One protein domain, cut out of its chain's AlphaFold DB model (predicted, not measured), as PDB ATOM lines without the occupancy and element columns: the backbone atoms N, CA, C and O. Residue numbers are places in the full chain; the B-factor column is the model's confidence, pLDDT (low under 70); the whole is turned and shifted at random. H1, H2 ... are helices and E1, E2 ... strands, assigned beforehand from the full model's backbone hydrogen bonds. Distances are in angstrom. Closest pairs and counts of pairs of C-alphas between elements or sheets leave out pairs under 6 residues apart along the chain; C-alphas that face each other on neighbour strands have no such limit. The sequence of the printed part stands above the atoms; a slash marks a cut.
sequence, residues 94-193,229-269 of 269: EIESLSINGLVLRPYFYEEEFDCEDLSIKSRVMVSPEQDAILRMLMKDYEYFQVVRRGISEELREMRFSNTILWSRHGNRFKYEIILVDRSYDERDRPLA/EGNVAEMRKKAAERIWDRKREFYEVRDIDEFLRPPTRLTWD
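AT A GLANCE: This is residues 94 to 193 and 229 to 269 of the 269 residues of an uncharacterized protein of uncultured archaeon (UniProt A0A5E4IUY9). A twisted sheet of eight strands folds over at the bend in E6, with E1, E2 and E5 in one part and E3, E4, E7 and E8 in the other; H1 packs on one face and reaches both parts. Two stretches stick out of this body: residues 229 to 243, mostly H3, and the tail 261 to 269. The printed part has 141 residues, with five named helices and eight named strands: along the chain come first the strands E1 to E4, then H1, then the strands E5 to E8, and last the helices H2 to H5; the sheet is branched, its neighbour pairs are antiparallel, and the class is mixed, helices and strands. It is only just loose, close to compact, with a radius of gyration of the C-alphas of 17.7 A and spans of 56 by 47 by 37 A.

HOW THE PARTS SIT: Start at E1, residues 97 to 100, which forms a hairpin with E2, residues 103 to 105; N 98 and O 105 are 2.8 A apart. On the other side of E1 is E5, residues 145 to 150, with N 99 and O 148 at 3.0 A. E5 forms a hairpin with E6, residues 153 to 161, where N 147 and O 157 are 2.8 A apart; E6 bends by 74 degrees at residue 156. E8, residues 173 to 182, pairs with E6, N 160 to O 181 at 2.9 A. E7, residues 166 to 170, forms a hairpin with E8, N 168 to O 175 at 2.9 A. On the other side of E8 is E4, residues 118 to 127, with N 123 and O 178 at 2.8 A; E3, residues 107 to 115, forms a hairpin with E4, N 111 to O 122 at 2.9 A. H1, residues 129 to 140, is on the sheet at a height of 7.6 A; its closest C-alphas to E8 are Pro 129 and Arg 173, 6.4 A. H2, residues 183 to 187, is on the same face, over E4; H5, residues 256 to 260, is on the opposite face, over E8. H4, residues 243 to 249, only grazes the sheet with residues 248 to 249, and H3, residues 229 to 241, is not on it. In the five helices every O i to N i+4 pair is within hydrogen-bond range.

IN THESE COORDINATES: Find C-alpha 97 at (120.783, 162.224, 215.430), where E1 begins. E3 is 22.1 A long, E4 26.7 A, E6 19.3 A and E8 27.6 A; H1 is 16.5 A. Find C-alpha 229 at (119.972, 197.474, 178.701); H3 runs 18.5 A from there. H5 ends at C-alpha 260, (122.852, 154.480, 194.890).

THE WHOLE: The C-alphas of Gly 230 and Asp 269, the two farthest apart, are 63.1 A apart. Residues 194 to 228 are not printed; C-alphas 193 and 229 are 39.8 A apart across this cut. No link printed whole is long. The mean pLDDT of the printed part is 82.7, with 24 residues under 70, among them 188 to 193 and 262 to 269.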
ATOM      1  N   GLU A  94     125.813 153.414 216.290       88.06
ATOM      2  CA  GLU A  94     124.391 153.749 216.346       88.06
ATOM      3  C   GLU A  94     124.209 155.264 216.477       88.06
ATOM      4  O   GLU A  94     124.267 155.841 217.562       88.06
ATOM      5  N   ILE A  95     123.990 155.938 215.344       93.44
ATOM      6  CA  ILE A  95     123.653 157.362 215.358       93.44
ATOM      7  C   ILE A  95     122.199 157.556 215.808       93.44
ATOM      8  O   ILE A  95     121.266 156.996 215.231       93.44
ATOM      9  N   GLU A  96     121.978 158.417 216.797       94.00
ATOM     10  CA  GLU A  96     120.628 158.835 217.186       94.00
ATOM     11  C   GLU A  96     120.169 160.033 216.353       94.00
ATOM     12  O   GLU A  96     119.041 160.094 215.851       94.00
ATOM     13  N   SER A  97     121.046 161.033 216.229       95.56
ATOM     14  CA  SER A  97     120.783 162.224 215.430       95.56
ATOM     15  C   SER A  97     122.055 162.976 215.054       95.56
ATOM     16  O   SER A  97     123.047 162.989 215.780       95.56
ATOM     17  N   LEU A  98     121.990 163.656 213.916       95.88
ATOM     18  CA  LEU A  98     123.024 164.548 213.422       95.88
ATOM     19  C   LEU A  98     122.553 165.989 213.628       95.88
ATOM     20  O   LEU A  98     121.551 166.403 213.043       95.88
ATOM     21  N   SER A  99     123.251 166.744 214.474       95.75
ATOM     22  CA  SER A  99     122.937 168.150 214.740       95.75
ATOM     23  C   SER A  99     123.865 169.046 213.931       95.75
ATOM     24  O   SER A  99     125.059 169.078 214.209       95.75
ATOM     25  N   ILE A 100     123.317 169.783 212.966       94.00
ATOM     26  CA  ILE A 100     124.048 170.673 212.056       94.00
ATOM     27  C   ILE A 100     123.656 172.118 212.367       94.00
ATOM     28  O   ILE A 100     122.547 172.530 212.044       94.00
ATOM     29  N   ASN A 101     124.535 172.886 213.013       89.88
ATOM     30  CA  ASN A 101     124.262 174.273 213.423       89.88
ATOM     31  C   ASN A 101     122.890 174.451 214.129       89.88
ATOM     32  O   ASN A 101     122.122 175.366 213.836       89.88
ATOM     33  N   GLY A 102     122.538 173.503 215.005       85.88
ATOM     34  CA  GLY A 102     121.256 173.459 215.723       85.88
ATOM     35  C   GLY A 102     120.097 172.770 214.983       85.88
ATOM     36  O   GLY A 102     119.093 172.442 215.614       85.88
ATOM     37  N   LEU A 103     120.223 172.481 213.683       93.75
ATOM     38  CA  LEU A 103     119.264 171.654 212.947       93.75
ATOM     39  C   LEU A 103     119.470 170.176 213.290       93.75
ATOM     40  O   LEU A 103     120.492 169.589 212.945       93.75
ATOM     41  N   VAL A 104     118.471 169.552 213.911       96.38
ATOM     42  CA  VAL A 104     118.513 168.128 214.268       96.38
ATOM     43  C   VAL A 104     117.920 167.280 213.146       96.38
ATOM     44  O   VAL A 104     116.736 167.395 212.817       96.38
ATOM     45  N   LEU A 105     118.736 166.388 212.591       95.94
ATOM     46  CA  LEU A 105     118.358 165.411 211.577       95.94
ATOM     47  C   LEU A 105     118.457 164.000 212.148       95.94
ATOM     48  O   LEU A 105     119.344 163.710 212.944       95.94
ATOM     49  N   ARG A 106     117.558 163.110 211.727       96.38
ATOM     50  CA  ARG A 106     117.564 161.696 212.126       96.38
ATOM     51  C   ARG A 106     117.854 160.832 210.904       96.38
ATOM     52  O   ARG A 106     116.950 160.649 210.081       96.38
ATOM     53  N   PRO A 107     119.107 160.385 210.728       95.69
ATOM     54  CA  PRO A 107     119.473 159.535 209.609       95.69
ATOM     55  C   PRO A 107     118.784 158.175 209.694       95.69
ATOM     56  O   PRO A 107     118.635 157.620 210.776       95.69
ATOM     57  N   TYR A 108     118.385 157.631 208.547       94.19
ATOM     58  CA  TYR A 108     118.019 156.213 208.419       94.19
ATOM     59  C   TYR A 108     119.165 155.377 207.831       94.19
ATOM     60  O   TYR A 108     119.111 154.151 207.840       94.19
ATOM     61  N   PHE A 109     120.193 156.043 207.306       93.38
ATOM     62  CA  PHE A 109     121.462 155.454 206.901       93.38
ATOM     63  C   PHE A 109     122.578 156.384 207.355       93.38
ATOM     64  O   PHE A 109     122.452 157.603 207.207       93.38
ATOM     65  N   TYR A 110     123.653 155.810 207.880       93.38
ATOM     66  CA  TYR A 110     124.780 156.555 208.406       93.38
ATOM     67  C   TYR A 110     126.070 155.762 208.246       93.38
ATOM     68  O   TYR A 110     126.108 154.571 208.548       93.38
ATOM     69  N   GLU A 111     127.107 156.433 207.773       90.56
ATOM     70  CA  GLU A 111     128.435 155.871 207.588       90.56
ATOM     71  C   GLU A 111     129.482 156.956 207.853       90.56
ATOM     72  O   GLU A 111     129.325 158.106 207.428       90.56
ATOM     73  N   GLU A 112     130.551 156.576 208.546       92.12
ATOM     74  CA  GLU A 112     131.718 157.412 208.800       92.12
ATOM     75  C   GLU A 112     132.952 156.788 208.170       92.12
ATOM     76  O   GLU A 112     133.194 155.590 208.301       92.12
ATOM     77  N   GLU A 113     133.773 157.622 207.547       88.75
ATOM     78  CA  GLU A 113     135.038 157.211 206.961       88.75
ATOM     79  C   GLU A 113     136.123 158.200 207.388       88.75
ATOM     80  O   GLU A 113     135.971 159.414 207.221       88.75
ATOM     81  N   PHE A 114     137.206 157.669 207.961       85.62
ATOM     82  CA  PHE A 114     138.362 158.443 208.406       85.62
ATOM     83  C   PHE A 114     139.531 158.301 207.429       85.62
ATOM     84  O   PHE A 114     140.009 157.191 207.187       85.62
ATOM     85  N   ASP A 115     140.059 159.430 206.957       81.12
ATOM     86  CA  ASP A 115     141.331 159.510 206.230       81.12
ATOM     87  C   ASP A 115     142.389 160.202 207.104       81.12
ATOM     88  O   ASP A 115     142.448 161.431 207.268       81.12
ATOM     89  N   CYS A 116     143.233 159.376 207.720       81.88
ATOM     90  CA  CYS A 116     144.046 159.767 208.870       81.88
ATOM     91  C   CYS A 116     143.140 160.339 209.980       81.88
ATOM     92  O   CYS A 116     142.417 159.569 210.608       81.88
ATOM     93  N   GLU A 117     143.172 161.651 210.220       84.38
ATOM     94  CA  GLU A 117     142.339 162.337 211.220       84.38
ATOM     95  C   GLU A 117     141.091 163.024 210.636       84.38
ATOM     96  O   GLU A 117     140.238 163.478 211.399       84.38
ATOM     97  N   ASP A 118     140.953 163.083 209.305       86.06
ATOM     98  CA  ASP A 118     139.826 163.781 208.677       86.06
ATOM     99  C   ASP A 118     138.610 162.869 208.642       86.06
ATOM    100  O   ASP A 118     138.683 161.752 208.124       86.06
ATOM    101  N   LEU A 119     137.489 163.366 209.152       90.38
ATOM    102  CA  LEU A 119     136.221 162.656 209.129       90.38
ATOM    103  C   LEU A 119     135.397 163.040 207.895       90.38
ATOM    104  O   LEU A 119     135.143 164.214 207.619       90.38
ATOM    105  N   SER A 120     134.885 162.036 207.197       91.38
ATOM    106  CA  SER A 120     133.793 162.204 206.246       91.38
ATOM    107  C   SER A 120     132.569 161.420 206.706       91.38
ATOM    108  O   SER A 120     132.680 160.301 207.202       91.38
ATOM    109  N   ILE A 121     131.394 162.032 206.579       93.56
ATOM    110  CA  ILE A 121     130.119 161.444 207.003       93.56
ATOM    111  C   ILE A 121     129.217 161.347 205.787       93.56
ATOM    112  O   ILE A 121     128.967 162.359 205.129       93.56
ATOM    113  N   LYS A 122     128.669 160.162 205.529       92.88
ATOM    114  CA  LYS A 122     127.587 159.949 204.563       92.88
ATOM    115  C   LYS A 122     126.324 159.608 205.336       92.88
ATOM    116  O   LYS A 122     126.292 158.678 206.134       92.88
ATOM    117  N   SER A 123     125.273 160.382 205.120       94.69
ATOM    118  CA  SER A 123     124.034 160.276 205.880       94.69
ATOM    119  C   SER A 123     122.839 160.406 204.958       94.69
ATOM    120  O   SER A 123     122.793 161.312 204.125       94.69
ATOM    121  N   ARG A 124     121.845 159.530 205.112       95.00
ATOM    122  CA  ARG A 124     120.570 159.678 204.407       95.00
ATOM    123  C   ARG A 124     119.463 160.012 205.377       95.00
ATOM    124  O   ARG A 124     119.261 159.323 206.377       95.00
ATOM    125  N   VAL A 125     118.735 161.079 205.068       96.31
ATOM    126  CA  VAL A 125     117.734 161.670 205.958       96.31
ATOM    127  C   VAL A 125     116.435 161.932 205.209       96.31
ATOM    128  O   VAL A 125     116.427 162.218 204.012       96.31
ATOM    129  N   MET A 126     115.328 161.842 205.938       96.12
ATOM    130  CA  MET A 126     114.013 162.304 205.503       96.12
ATOM    131  C   MET A 126     113.710 163.614 206.219       96.12
ATOM    132  O   MET A 126     113.651 163.631 207.447       96.12
ATOM    133  N   VAL A 127     113.492 164.690 205.467       95.75
ATOM    134  CA  VAL A 127     113.322 166.038 206.027       95.75
ATOM    135  C   VAL A 127     111.950 166.619 205.707       95.75
ATOM    136  O   VAL A 127     111.358 166.334 204.657       95.75
ATOM    137  N   SER A 128     111.427 167.416 206.639       96.06
ATOM    138  CA  SER A 128     110.200 168.195 206.443       96.06
ATOM    139  C   SER A 128     110.451 169.428 205.560       96.06
ATOM    140  O   SER A 128     111.607 169.807 205.362       96.06
ATOM    141  N   PRO A 129     109.402 170.086 205.036       94.38
ATOM    142  CA  PRO A 129     109.549 171.335 204.285       94.38
ATOM    143  C   PRO A 129     110.267 172.452 205.061       94.38
ATOM    144  O   PRO A 129     111.039 173.210 204.481       94.38
ATOM    145  N   GLU A 130     110.058 172.540 206.376       94.19
ATOM    146  CA  GLU A 130     110.715 173.530 207.235       94.19
ATOM    147  C   GLU A 130     112.212 173.232 207.378       94.19
ATOM    148  O   GLU A 130     113.048 174.126 207.251       94.19
ATOM    149  N   GLN A 131     112.564 171.960 207.588       94.62
ATOM    150  CA  GLN A 131     113.958 171.517 207.660       94.62
ATOM    151  C   GLN A 131     114.671 171.663 206.311       94.62
ATOM    152  O   GLN A 131     115.838 172.037 206.272       94.62
ATOM    153  N   ASP A 132     113.966 171.403 205.209       93.31
ATOM    154  CA  ASP A 132     114.453 171.610 203.847       93.31
ATOM    155  C   ASP A 132     114.808 173.082 203.598       93.31
ATOM    156  O   ASP A 132     115.887 173.367 203.087       93.31
ATOM    157  N   ALA A 133     113.967 174.028 204.027       91.00
ATOM    158  CA  ALA A 133     114.272 175.453 203.908       91.00
ATOM    159  C   ALA A 133     115.562 175.836 204.659       91.00
ATOM    160  O   ALA A 133     116.409 176.537 204.104       91.00
ATOM    161  N   ILE A 134     115.746 175.325 205.880       91.75
ATOM    162  CA  ILE A 134     116.956 175.567 206.684       91.75
ATOM    163  C   ILE A 134     118.185 174.933 206.018       91.75
ATOM    164  O   ILE A 134     119.218 175.587 205.883       91.75
ATOM    165  N   LEU A 135     118.077 173.686 205.547       90.75
ATOM    166  CA  LEU A 135     119.160 173.005 204.833       90.75
ATOM    167  C   LEU A 135     119.594 173.769 203.588       90.75
ATOM    168  O   LEU A 135     120.789 173.926 203.355       90.75
ATOM    169  N   ARG A 136     118.639 174.280 202.807       86.56
ATOM    170  CA  ARG A 136     118.937 175.077 201.612       86.56
ATOM    171  C   ARG A 136     119.715 176.344 201.949       86.56
ATOM    172  O   ARG A 136     120.630 176.689 201.211       86.56
ATOM    173  N   MET A 137     119.381 177.011 203.054       86.62
ATOM    174  CA  MET A 137     120.145 178.170 203.519       86.62
ATOM    175  C   MET A 137     121.578 177.770 203.880       86.62
ATOM    176  O   MET A 137     122.518 178.332 203.329       86.62
ATOM    177  N   LEU A 138     121.751 176.726 204.695       87.19
ATOM    178  CA  LEU A 138     123.080 176.254 205.104       87.19
ATOM    179  C   LEU A 138     123.948 175.809 203.912       87.19
ATOM    180  O   LEU A 138     125.151 176.042 203.891       87.19
ATOM    181  N   MET A 139     123.350 175.184 202.896       82.56
ATOM    182  CA  MET A 139     124.055 174.755 201.682       82.56
ATOM    183  C   MET A 139     124.385 175.907 200.721       82.56
ATOM    184  O   MET A 139     125.210 175.735 199.821       82.56
ATOM    185  N   LYS A 140     123.717 177.058 200.844       76.12
ATOM    186  CA  LYS A 140     123.954 178.224 199.987       76.12
ATOM    187  C   LYS A 140     125.197 178.996 200.399       76.12
ATOM    188  O   LYS A 140     125.893 179.502 199.522       76.12
ATOM    189  N   ASP A 141     125.464 179.059 201.696       69.31
ATOM    190  CA  ASP A 141     126.483 179.953 202.234       69.31
ATOM    191  C   ASP A 141     127.908 179.366 202.138       69.31
ATOM    192  O   ASP A 141     128.868 180.090 202.347       69.31
ATOM    193  N   TYR A 142     128.072 178.095 201.722       62.31
ATOM    194  CA  TYR A 142     129.363 177.390 201.515       62.31
ATOM    195  C   TYR A 142     130.361 177.476 202.690       62.31
ATOM    196  O   TYR A 142     131.538 177.152 202.531       62.31
ATOM    197  N   GLU A 143     129.902 177.876 203.872       77.88
ATOM    198  CA  GLU A 143     130.726 178.030 205.065       77.88
ATOM    199  C   GLU A 143     130.801 176.741 205.890       77.88
ATOM    200  O   GLU A 143     129.977 175.827 205.765       77.88
ATOM    201  N   TYR A 144     131.821 176.680 206.747       88.44
ATOM    202  CA  TYR A 144     131.950 175.645 207.762       88.44
ATOM    203  C   TYR A 144     130.926 175.858 208.873       88.44
ATOM    204  O   TYR A 144     130.645 176.980 209.288       88.44
ATOM    205  N   PHE A 145     130.396 174.760 209.388       91.94
ATOM    206  CA  PHE A 145     129.426 174.749 210.467       91.94
ATOM    207  C   PHE A 145     129.743 173.644 211.467       91.94
ATOM    208  O   PHE A 145     130.411 172.657 211.163       91.94
ATOM    209  N   GLN A 146     129.228 173.808 212.680       93.75
ATOM    210  CA  GLN A 146     129.411 172.831 213.741       93.75
ATOM    211  C   GLN A 146     128.454 171.650 213.579       93.75
ATOM    212  O   GLN A 146     127.244 171.826 213.390       93.75
ATOM    213  N   VAL A 147     129.010 170.447 213.701       95.25
ATOM    214  CA  VAL A 147     128.305 169.171 213.614       95.25
ATOM    215  C   VAL A 147     128.523 168.381 214.899       95.25
ATOM    216  O   VAL A 147     129.654 168.242 215.359       95.25
ATOM    217  N   VAL A 148     127.436 167.844 215.459       96.19
ATOM    218  CA  VAL A 148     127.462 166.905 216.594       96.19
ATOM    219  C   VAL A 148     126.816 165.588 216.179       96.19
ATOM    220  O   VAL A 148     125.721 165.588 215.600       96.19
ATOM    221  N   ARG A 149     127.483 164.472 216.491       95.62
ATOM    222  CA  ARG A 149     127.087 163.102 216.134       95.62
ATOM    223  C   ARG A 149     126.487 162.382 217.345       95.62
ATOM    224  O   ARG A 149     127.096 161.477 217.914       95.62
ATOM    225  N   ARG A 150     125.290 162.800 217.761       94.56
ATOM    226  CA  ARG A 150     124.647 162.286 218.982       94.56
ATOM    227  C   ARG A 150     124.390 160.785 218.882       94.56
ATOM    228  O   ARG A 150     123.847 160.325 217.877       94.56
ATOM    229  N   GLY A 151     124.762 160.054 219.927       91.31
ATOM    230  CA  GLY A 151     124.777 158.586 219.962       91.31
ATOM    231  C   GLY A 151     126.154 157.970 219.689       91.31
ATOM    232  O   GLY A 151     126.420 156.870 220.154       91.31
ATOM    233  N   ILE A 152     127.063 158.699 219.025       92.06
ATOM    234  CA  ILE A 152     128.438 158.240 218.753       92.06
ATOM    235  C   ILE A 152     129.459 159.106 219.492       92.06
ATOM    236  O   ILE A 152     130.294 158.595 220.232       92.06
ATOM    237  N   SER A 153     129.406 160.426 219.295       92.00
ATOM    238  CA  SER A 153     130.284 161.387 219.963       92.00
ATOM    239  C   SER A 153     129.618 162.757 220.077       92.00
ATOM    240  O   SER A 153     129.111 163.315 219.100       92.00
ATOM    241  N   GLU A 154     129.671 163.321 221.284       90.75
ATOM    242  CA  GLU A 154     129.187 164.674 221.591       90.75
ATOM    243  C   GLU A 154     130.222 165.767 221.261       90.75
ATOM    244  O   GLU A 154     129.973 166.953 221.478       90.75
ATOM    245  N   GLU A 155     131.391 165.390 220.739       91.25
ATOM    246  CA  GLU A 155     132.420 166.338 220.321       91.25
ATOM    247  C   GLU A 155     131.966 167.139 219.090       91.25
ATOM    248  O   GLU A 155     131.535 166.581 218.077       91.25
ATOM    249  N   LEU A 156     132.086 168.466 219.180       92.75
ATOM    250  CA  LEU A 156     131.799 169.383 218.080       92.75
ATOM    251  C   LEU A 156     132.895 169.287 217.019       92.75
ATOM    252  O   LEU A 156     134.071 169.478 217.326       92.75
ATOM    253  N   ARG A 157     132.499 169.076 215.762       92.62
ATOM    254  CA  ARG A 157     133.409 169.146 214.610       92.62
ATOM    255  C   ARG A 157     132.981 170.220 213.626       92.62
ATOM    256  O   ARG A 157     131.795 170.349 213.326       92.62
ATOM    257  N   GLU A 158     133.945 170.984 213.123       93.31
ATOM    258  CA  GLU A 158     133.712 171.937 212.039       93.31
ATOM    259  C   GLU A 158     133.738 171.199 210.703       93.31
ATOM    260  O   GLU A 158     134.749 170.621 210.312       93.31
ATOM    261  N   MET A 159     132.614 171.205 209.996       92.31
ATOM    262  CA  MET A 159     132.462 170.498 208.730       92.31
ATOM    263  C   MET A 159     131.785 171.391 207.702       92.31
ATOM    264  O   MET A 159     131.150 172.388 208.040       92.31
ATOM    265  N   ARG A 160     131.875 171.002 206.435       91.06
ATOM    266  CA  ARG A 160     131.069 171.586 205.363       91.06
ATOM    267  C   ARG A 160     130.330 170.509 204.591       91.06
ATOM    268  O   ARG A 160     130.688 169.330 204.614       91.06
ATOM    269  N   PHE A 161     129.330 170.938 203.836       87.75
ATOM    270  CA  PHE A 161     128.709 170.096 202.829       87.75
ATOM    271  C   PHE A 161     129.697 169.753 201.705       87.75
ATOM    272  O   PHE A 161     130.536 170.561 201.295       87.75
ATOM    273  N   SER A 162     129.577 168.538 201.174       83.12
ATOM    274  CA  SER A 162     130.156 168.190 199.881       83.12
ATOM    275  C   SER A 162     129.525 169.030 198.771       83.12
ATOM    276  O   SER A 162     128.362 169.426 198.840       83.12
ATOM    277  N   ASN A 163     130.270 169.233 197.685       74.06
ATOM    278  CA  ASN A 163     129.777 169.925 196.492       74.06
ATOM    279  C   ASN A 163     128.667 169.156 195.756       74.06
ATOM    280  O   ASN A 163     128.059 169.698 194.836       74.06
ATOM    281  N   THR A 164     128.447 167.889 196.111       76.38
ATOM    282  CA  THR A 164     127.440 167.009 195.513       76.38
ATOM    283  C   THR A 164     126.554 166.455 196.619       76.38
ATOM    284  O   THR A 164     127.024 165.684 197.452       76.38
ATOM    285  N   ILE A 165     125.286 166.866 196.625       82.94
ATOM    286  CA  ILE A 165     124.256 166.398 197.559       82.94
ATOM    287  C   ILE A 165     123.054 165.979 196.732       82.94
ATOM    288  O   ILE A 165     122.429 166.820 196.084       82.94
ATOM    289  N   LEU A 166     122.743 164.687 196.754       87.38
ATOM    290  CA  LEU A 166     121.578 164.157 196.060       87.38
ATOM    291  C   LEU A 166     120.317 164.424 196.873       87.38
ATOM    292  O   LEU A 166     120.318 164.347 198.106       87.38
ATOM    293  N   TRP A 167     119.222 164.698 196.173       90.94
ATOM    294  CA  TRP A 167     117.915 164.855 196.794       90.94
ATOM    295  C   TRP A 167     116.819 164.239 195.928       90.94
ATOM    296  O   TRP A 167     116.962 164.097 194.718       90.94
ATOM    297  N   SER A 168     115.717 163.844 196.554       88.62
ATOM    298  CA  SER A 168     114.519 163.384 195.846       88.62
ATOM    299  C   SER A 168     113.268 163.783 196.613       88.62
ATOM    300  O   SER A 168     113.285 163.965 197.838       88.62
ATOM    301  N   ARG A 169     112.158 163.946 195.894       90.44
ATOM    302  CA  ARG A 169     110.863 164.250 196.502       90.44
ATOM    303  C   ARG A 169     110.138 162.960 196.874       90.44
ATOM    304  O   ARG A 169     109.927 162.099 196.032       90.44
ATOM    305  N   HIS A 170     109.673 162.870 198.116       89.12
ATOM    306  CA  HIS A 170     108.946 161.713 198.628       89.12
ATOM    307  C   HIS A 170     107.637 162.162 199.295       89.12
ATOM    308  O   HIS A 170     107.546 162.365 200.511       89.12
ATOM    309  N   GLY A 171     106.606 162.380 198.472       88.38
ATOM    310  CA  GLY A 171     105.330 162.953 198.903       88.38
ATOM    311  C   GLY A 171     105.475 164.418 199.334       88.38
ATOM    312  O   GLY A 171     105.832 165.278 198.522       88.38
ATOM    313  N   ASN A 172     105.194 164.698 200.613       91.31
ATOM    314  CA  ASN A 172     105.356 166.026 201.229       91.31
ATOM    315  C   ASN A 172     106.688 166.192 201.990       91.31
ATOM    316  O   ASN A 172     106.848 167.110 202.788       91.31
ATOM    317  N   ARG A 173     107.622 165.259 201.804       94.56
ATOM    318  CA  ARG A 173     108.955 165.275 202.414       94.56
ATOM    319  C   ARG A 173     110.021 165.159 201.338       94.56
ATOM    320  O   ARG A 173     109.726 164.826 200.187       94.56
ATOM    321  N   PHE A 174     111.259 165.405 201.735       93.38
ATOM    322  CA  PHE A 174     112.419 165.277 200.866       93.38
ATOM    323  C   PHE A 174     113.369 164.239 201.451       93.38
ATOM    324  O   PHE A 174     113.631 164.247 202.656       93.38
ATOM    325  N   LYS A 175     113.873 163.340 200.609       94.56
ATOM    326  CA  LYS A 175     115.026 162.512 200.961       94.56
ATOM    327  C   LYS A 175     116.282 163.258 200.531       94.56
ATOM    328  O   LYS A 175     116.312 163.804 199.429       94.56
ATOM    329  N   TYR A 176     117.308 163.224 201.368       93.31
ATOM    330  CA  TYR A 176     118.636 163.742 201.052       93.31
ATOM    331  C   TYR A 176     119.699 162.690 201.322       93.31
ATOM    332  O   TYR A 176     119.605 161.970 202.316       93.31
ATOM    333  N   GLU A 177     120.720 162.655 200.470       92.75
ATOM    334  CA  GLU A 177     122.024 162.086 200.794       92.75
ATOM    335  C   GLU A 177     122.970 163.241 201.116       92.75
ATOM    336  O   GLU A 177     123.438 163.963 200.235       92.75
ATOM    337  N   ILE A 178     123.212 163.435 202.406       92.94
ATOM    338  CA  ILE A 178     124.102 164.455 202.932       92.94
ATOM    339  C   ILE A 178     125.490 163.847 203.078       92.94
ATOM    340  O   ILE A 178     125.672 162.853 203.780       92.94
ATOM    341  N   ILE A 179     126.470 164.494 202.453       91.06
ATOM    342  CA  ILE A 179     127.884 164.176 202.624       91.06
ATOM    343  C   ILE A 179     128.545 165.366 203.315       91.06
ATOM    344  O   ILE A 179     128.489 166.484 202.793       91.06
ATOM    345  N   LEU A 180     129.146 165.131 204.479       92.44
ATOM    346  CA  LEU A 180     129.885 166.128 205.252       92.44
ATOM    347  C   LEU A 180     131.371 165.801 205.235       92.44
ATOM    348  O   LEU A 180     131.747 164.632 205.309       92.44
ATOM    349  N   VAL A 181     132.199 166.836 205.161       90.00
ATOM    350  CA  VAL A 181     133.660 166.721 205.140       90.00
ATOM    351  C   VAL A 181     134.242 167.637 206.210       90.00
ATOM    352  O   VAL A 181     133.821 168.791 206.313       90.00
ATOM    353  N   ASP A 182     135.164 167.102 207.010       90.31
ATOM    354  CA  ASP A 182     135.894 167.839 208.046       90.31
ATOM    355  C   ASP A 182     136.687 169.006 207.440       90.31
ATOM    356  O   ASP A 182     137.246 168.894 206.345       90.31
ATOM    357  N   ARG A 183     136.761 170.125 208.159       89.06
ATOM    358  CA  ARG A 183     137.544 171.296 207.753       89.06
ATOM    359  C   ARG A 183     139.019 170.966 207.560       89.06
ATOM    360  O   ARG A 183     139.636 171.459 206.616       89.06
ATOM    361  N   SER A 184     139.568 170.101 208.410       84.25
ATOM    362  CA  SER A 184     140.978 169.704 208.345       84.25
ATOM    363  C   SER A 184     141.354 169.031 207.021       84.25
ATOM    364  O   SER A 184     142.519 169.073 206.629       84.25
ATOM    365  N   TYR A 185     140.380 168.466 206.298       78.56
ATOM    366  CA  TYR A 185     140.596 167.862 204.985       78.56
ATOM    367  C   TYR A 185     141.012 168.893 203.929       78.56
ATOM    368  O   TYR A 185     141.888 168.621 203.109       78.56
ATOM    369  N   ASP A 186     140.408 170.083 203.961       75.06
ATOM    370  CA  ASP A 186     140.664 171.152 202.990       75.06
ATOM    371  C   ASP A 186     141.937 171.948 203.303       75.06
ATOM    372  O   ASP A 186     142.506 172.586 202.419       75.06
ATOM    373  N   GLU A 187     142.391 171.918 204.556       73.38
ATOM    374  CA  GLU A 187     143.637 172.562 204.986       73.38
ATOM    375  C   GLU A 187     144.879 171.757 204.574       73.38
ATOM    376  O   GLU A 187     145.988 172.296 204.520       73.38
ATOM    377  N   ARG A 188     144.715 170.469 204.247       66.62
ATOM    378  CA  ARG A 188     145.802 169.661 203.695       66.62
ATOM    379  C   ARG A 188     145.997 170.015 202.225       66.62
ATOM    380  O   ARG A 188     145.066 169.948 201.429       66.62
ATOM    381  N   ASP A 189     147.247 170.283 201.852       51.81
ATOM    382  CA  ASP A 189     147.675 170.488 200.465       51.81
ATOM    383  C   ASP A 189     147.660 169.146 199.706       51.81
ATOM    384  O   ASP A 189     148.684 168.535 199.390       51.81
ATOM    385  N   ARG A 190     146.460 168.591 199.521       56.69
ATOM    386  CA  ARG A 190     146.214 167.384 198.739       56.69
ATOM    387  C   ARG A 190     145.640 167.807 197.392       56.69
ATOM    388  O   ARG A 190     144.723 168.627 197.349       56.69
ATOM    389  N   PRO A 191     146.106 167.226 196.275       46.22
ATOM    390  CA  PRO A 191     145.500 167.461 194.975       46.22
ATOM    391  C   PRO A 191     144.086 166.861 194.956       46.22
ATOM    392  O   PRO A 191     143.873 165.705 194.593       46.22
ATOM    393  N   LEU A 192     143.105 167.670 195.352       51.41
ATOM    394  CA  LEU A 192     141.667 167.447 195.227       51.41
ATOM    395  C   LEU A 192     141.282 167.479 193.739       51.41
ATOM    396  O   LEU A 192     140.654 168.409 193.246       51.41
ATOM    397  N   ALA A 193     141.725 166.497 192.961       45.34
ATOM    398  CA  ALA A 193     141.549 166.556 191.517       45.34
ATOM    399  C   ALA A 193     141.457 165.162 190.911       45.34
ATOM    400  O   ALA A 193     142.460 164.658 190.414       45.34
ATOM    401  N   GLU A 229     118.887 197.925 177.817       84.50
ATOM    402  CA  GLU A 229     119.972 197.474 178.701       84.50
ATOM    403  C   GLU A 229     119.500 197.309 180.157       84.50
ATOM    404  O   GLU A 229     119.901 196.366 180.837       84.50
ATOM    405  N   GLY A 230     118.573 198.162 180.612       84.69
ATOM    406  CA  GLY A 230     117.940 198.045 181.930       84.69
ATOM    407  C   GLY A 230     117.152 196.743 182.103       84.69
ATOM    408  O   GLY A 230     117.293 196.077 183.129       84.69
ATOM    409  N   ASN A 231     116.396 196.323 181.079       85.38
ATOM    410  CA  ASN A 231     115.672 195.048 181.100       85.38
ATOM    411  C   ASN A 231     116.643 193.863 181.202       85.38
ATOM    412  O   ASN A 231     116.398 192.925 181.958       85.38
ATOM    413  N   VAL A 232     117.762 193.911 180.470       85.38
ATOM    414  CA  VAL A 232     118.789 192.858 180.508       85.38
ATOM    415  C   VAL A 232     119.483 192.807 181.872       85.38
ATOM    416  O   VAL A 232     119.665 191.721 182.424       85.38
ATOM    417  N   ALA A 233     119.813 193.956 182.467       83.75
ATOM    418  CA  ALA A 233     120.400 194.020 183.806       83.75
ATOM    419  C   ALA A 233     119.465 193.433 184.880       83.75
ATOM    420  O   ALA A 233     119.905 192.670 185.744       83.75
ATOM    421  N   GLU A 234     118.163 193.721 184.801       85.44
ATOM    422  CA  GLU A 234     117.170 193.141 185.708       85.44
ATOM    423  C   GLU A 234     117.024 191.623 185.511       85.44
ATOM    424  O   GLU A 234     116.963 190.870 186.487       85.44
ATOM    425  N   MET A 235     117.024 191.150 184.258       83.75
ATOM    426  CA  MET A 235     117.013 189.717 183.939       83.75
ATOM    427  C   MET A 235     118.245 189.001 184.500       83.75
ATOM    428  O   MET A 235     118.098 187.943 185.112       83.75
ATOM    429  N   ARG A 236     119.442 189.588 184.363       82.31
ATOM    430  CA  ARG A 236     120.685 189.044 184.935       82.31
ATOM    431  C   ARG A 236     120.629 188.987 186.461       82.31
ATOM    432  O   ARG A 236     120.981 187.960 187.034       82.31
ATOM    433  N   LYS A 237     120.120 190.033 187.119       80.25
ATOM    434  CA  LYS A 237     119.936 190.049 188.579       80.25
ATOM    435  C   LYS A 237     118.998 188.929 189.043       80.25
ATOM    436  O   LYS A 237     119.364 188.144 189.914       80.25
ATOM    437  N   LYS A 238     117.834 188.787 188.401       79.56
ATOM    438  CA  LYS A 238     116.870 187.707 188.686       79.56
ATOM    439  C   LYS A 238     117.442 186.316 188.403       79.56
ATOM    440  O   LYS A 238     117.119 185.366 189.112       79.56
ATOM    441  N   ALA A 239     118.260 186.178 187.361       72.69
ATOM    442  CA  ALA A 239     118.938 184.925 187.054       72.69
ATOM    443  C   ALA A 239     119.948 184.571 188.153       72.69
ATOM    444  O   ALA A 239     119.897 183.451 188.651       72.69
ATOM    445  N   ALA A 240     120.780 185.531 188.579       69.88
ATOM    446  CA  ALA A 240     121.771 185.369 189.642       69.88
ATOM    447  C   ALA A 240     121.144 184.938 190.977       69.88
ATOM    448  O   ALA A 240     121.630 184.007 191.616       69.88
ATOM    449  N   GLU A 241     120.012 185.542 191.346       70.88
ATOM    450  CA  GLU A 241     119.246 185.182 192.548       70.88
ATOM    451  C   GLU A 241     118.743 183.723 192.528       70.88
ATOM    452  O   GLU A 241     118.554 183.133 193.588       70.88
ATOM    453  N   ARG A 242     118.582 183.118 191.340       68.44
ATOM    454  CA  ARG A 242     118.073 181.748 191.136       68.44
ATOM    455  C   ARG A 242     119.142 180.719 190.759       68.44
ATOM    456  O   ARG A 242     118.804 179.553 190.554       68.44
ATOM    457  N   ILE A 243     120.414 181.117 190.630       69.31
ATOM    458  CA  ILE A 243     121.499 180.206 190.212       69.31
ATOM    459  C   ILE A 243     121.582 179.004 191.152       69.31
ATOM    460  O   ILE A 243     121.719 177.875 190.687       69.31
ATOM    461  N   TRP A 244     121.483 179.238 192.461       65.94
ATOM    462  CA  TRP A 244     121.601 178.171 193.451       65.94
ATOM    463  C   TRP A 244     120.442 177.169 193.360       65.94
ATOM    464  O   TRP A 244     120.687 175.965 193.288       65.94
ATOM    465  N   ASP A 245     119.202 177.658 193.250       66.50
ATOM    466  CA  ASP A 245     118.018 176.801 193.105       66.50
ATOM    467  C   ASP A 245     118.122 175.909 191.861       66.50
ATOM    468  O   ASP A 245     117.888 174.705 191.941       66.50
ATOM    469  N   ARG A 246     118.580 176.470 190.733       69.19
ATOM    470  CA  ARG A 246     118.820 175.703 189.499       69.19
ATOM    471  C   ARG A 246     119.988 174.731 189.619       69.19
ATOM    472  O   ARG A 246     119.934 173.640 189.064       69.19
ATOM    473  N   LYS A 247     121.052 175.099 190.341       67.81
ATOM    474  CA  LYS A 247     122.199 174.210 190.568       67.81
ATOM    475  C   LYS A 247     121.771 172.957 191.337       67.81
ATOM    476  O   LYS A 247     122.221 171.863 191.012       67.81
ATOM    477  N   ARG A 248     120.883 173.111 192.323       70.38
ATOM    478  CA  ARG A 248     120.321 172.007 193.112       70.38
ATOM    479  C   ARG A 248     119.497 171.035 192.262       70.38
ATOM    480  O   ARG A 248     119.573 169.833 192.501       70.38
ATOM    481  N   GLU A 249     118.746 171.516 191.272       73.19
ATOM    482  CA  GLU A 249     117.936 170.662 190.382       73.19
ATOM    483  C   GLU A 249     118.779 169.635 189.605       73.19
ATOM    484  O   GLU A 249     118.304 168.534 189.347       73.19
ATOM    485  N   PHE A 250     120.058 169.915 189.316       68.88
ATOM    486  CA  PHE A 250     120.950 168.931 188.678       68.88
ATOM    487  C   PHE A 250     121.239 167.694 189.536       68.88
ATOM    488  O   PHE A 250     121.676 166.676 189.003       68.88
ATOM    489  N   TYR A 251     121.022 167.785 190.848       76.31
ATOM    490  CA  TYR A 251     121.240 166.695 191.796       76.31
ATOM    491  C   TYR A 251     119.929 166.036 192.247       76.31
ATOM    492  O   TYR A 251     119.936 165.216 193.169       76.31
ATOM    493  N   GLU A 252     118.803 166.391 191.620       80.56
ATOM    494  CA  GLU A 252     117.538 165.699 191.842       80.56
ATOM    495  C   GLU A 252     117.574 164.314 191.183       80.56
ATOM    496  O   GLU A 252     117.850 164.170 189.991       80.56
ATOM    497  N   VAL A 253     117.256 163.284 191.960       82.44
ATOM    498  CA  VAL A 253     117.063 161.913 191.477       82.44
ATOM    499  C   VAL A 253     115.631 161.464 191.754       82.44
ATOM    500  O   VAL A 253     114.938 162.033 192.596       82.44
ATOM    501  N   ARG A 254     115.160 160.429 191.045       81.12
ATOM    502  CA  ARG A 254     113.805 159.886 191.260       81.12
ATOM    503  C   ARG A 254     113.643 159.319 192.668       81.12
ATOM    504  O   ARG A 254     112.683 159.651 193.352       81.12
ATOM    505  N   ASP A 255     114.604 158.501 193.078       85.81
ATOM    506  CA  ASP A 255     114.753 157.993 194.435       85.81
ATOM    507  C   ASP A 255     116.249 157.784 194.715       85.81
ATOM    508  O   ASP A 255     117.003 157.331 193.851       85.81
ATOM    509  N   ILE A 256     116.687 158.176 195.911       84.12
ATOM    510  CA  ILE A 256     118.099 158.115 196.315       84.12
ATOM    511  C   ILE A 256     118.564 156.674 196.520       84.12
ATOM    512  O   ILE A 256     119.683 156.326 196.143       84.12
ATOM    513  N   ASP A 257     117.725 155.832 197.119       85.88
ATOM    514  CA  ASP A 257     118.103 154.473 197.481       85.88
ATOM    515  C   ASP A 257     118.247 153.606 196.225       85.88
ATOM    516  O   ASP A 257     119.212 152.847 196.117       85.88
ATOM    517  N   GLU A 258     117.352 153.785 195.248       83.88
ATOM    518  CA  GLU A 258     117.446 153.148 193.928       83.88
ATOM    519  C   GLU A 258     118.669 153.618 193.133       83.88
ATOM    520  O   GLU A 258     119.352 152.812 192.499       83.88
ATOM    521  N   PHE A 259     118.967 154.920 193.159       79.69
ATOM    522  CA  PHE A 259     120.088 155.478 192.401       79.69
ATOM    523  C   PHE A 259     121.445 154.976 192.915       79.69
ATOM    524  O   PHE A 259     122.332 154.661 192.123       79.69
ATOM    525  N   LEU A 260     121.599 154.877 194.238       77.75
ATOM    526  CA  LEU A 260     122.852 154.480 194.890       77.75
ATOM    527  C   LEU A 260     123.038 152.964 194.995       77.75
ATOM    528  O   LEU A 260     124.153 152.496 195.215       77.75
ATOM    529  N   ARG A 261     121.964 152.188 194.836       73.19
ATOM    530  CA  ARG A 261     122.017 150.733 194.668       73.19
ATOM    531  C   ARG A 261     121.497 150.385 193.279       73.19
ATOM    532  O   ARG A 261     120.399 149.833 193.174       73.19
ATOM    533  N   PRO A 262     122.250 150.696 192.205       50.09
ATOM    534  CA  PRO A 262     121.824 150.285 190.883       50.09
ATOM    535  C   PRO A 262     121.643 148.763 190.903       50.09
ATOM    536  O   PRO A 262     122.483 148.065 191.485       50.09
ATOM    537  N   PRO A 263     120.557 148.228 190.315       47.97
ATOM    538  CA  PRO A 263     120.379 146.789 190.232       47.97
ATOM    539  C   PRO A 263     121.650 146.205 189.627       47.97
ATOM    540  O   PRO A 263     122.148 146.735 188.627       47.97
ATOM    541  N   THR A 264     122.183 145.141 190.235       47.44
ATOM    542  CA  THR A 264     123.209 144.311 189.607       47.44
ATOM    543  C   THR A 264     122.706 144.022 188.207       47.44
ATOM    544  O   THR A 264     121.749 143.265 188.032       47.44
ATOM    545  N   ARG A 265     123.295 144.679 187.201       40.16
ATOM    546  CA  ARG A 265     123.130 144.235 185.829       40.16
ATOM    547  C   ARG A 265     123.671 142.819 185.865       40.16
ATOM    548  O   ARG A 265     124.875 142.639 185.999       40.16
ATOM    549  N   LEU A 266     122.767 141.844 185.824       42.75
ATOM    550  CA  LEU A 266     123.068 140.514 185.333       42.75
ATOM    551  C   LEU A 266     123.702 140.750 183.965       42.75
ATOM    552  O   LEU A 266     123.013 141.010 182.979       42.75
ATOM    553  N   THR A 267     125.029 140.808 183.943       36.88
ATOM    554  CA  THR A 267     125.792 140.581 182.733       36.88
ATOM    555  C   THR A 267     125.457 139.149 182.365       36.88
ATOM    556  O   THR A 267     125.873 138.220 183.053       36.88
ATOM    557  N   TRP A 268     124.581 138.996 181.377       42.22
ATOM    558  CA  TRP A 268     124.447 137.738 180.668       42.22
ATOM    559  C   TRP A 268     125.775 137.510 179.947       42.22
ATOM    560  O   TRP A 268     126.149 138.360 179.140       42.22
ATOM    561  N   ASP A 269     126.443 136.432 180.357       41.03
ATOM    562  CA  ASP A 269     127.532 135.672 179.722       41.03
ATOM    563  C   ASP A 269     128.636 136.438 178.966       41.03
ATOM    564  O   ASP A 269     128.398 136.957 177.850       41.03
TER     565      ASP A 269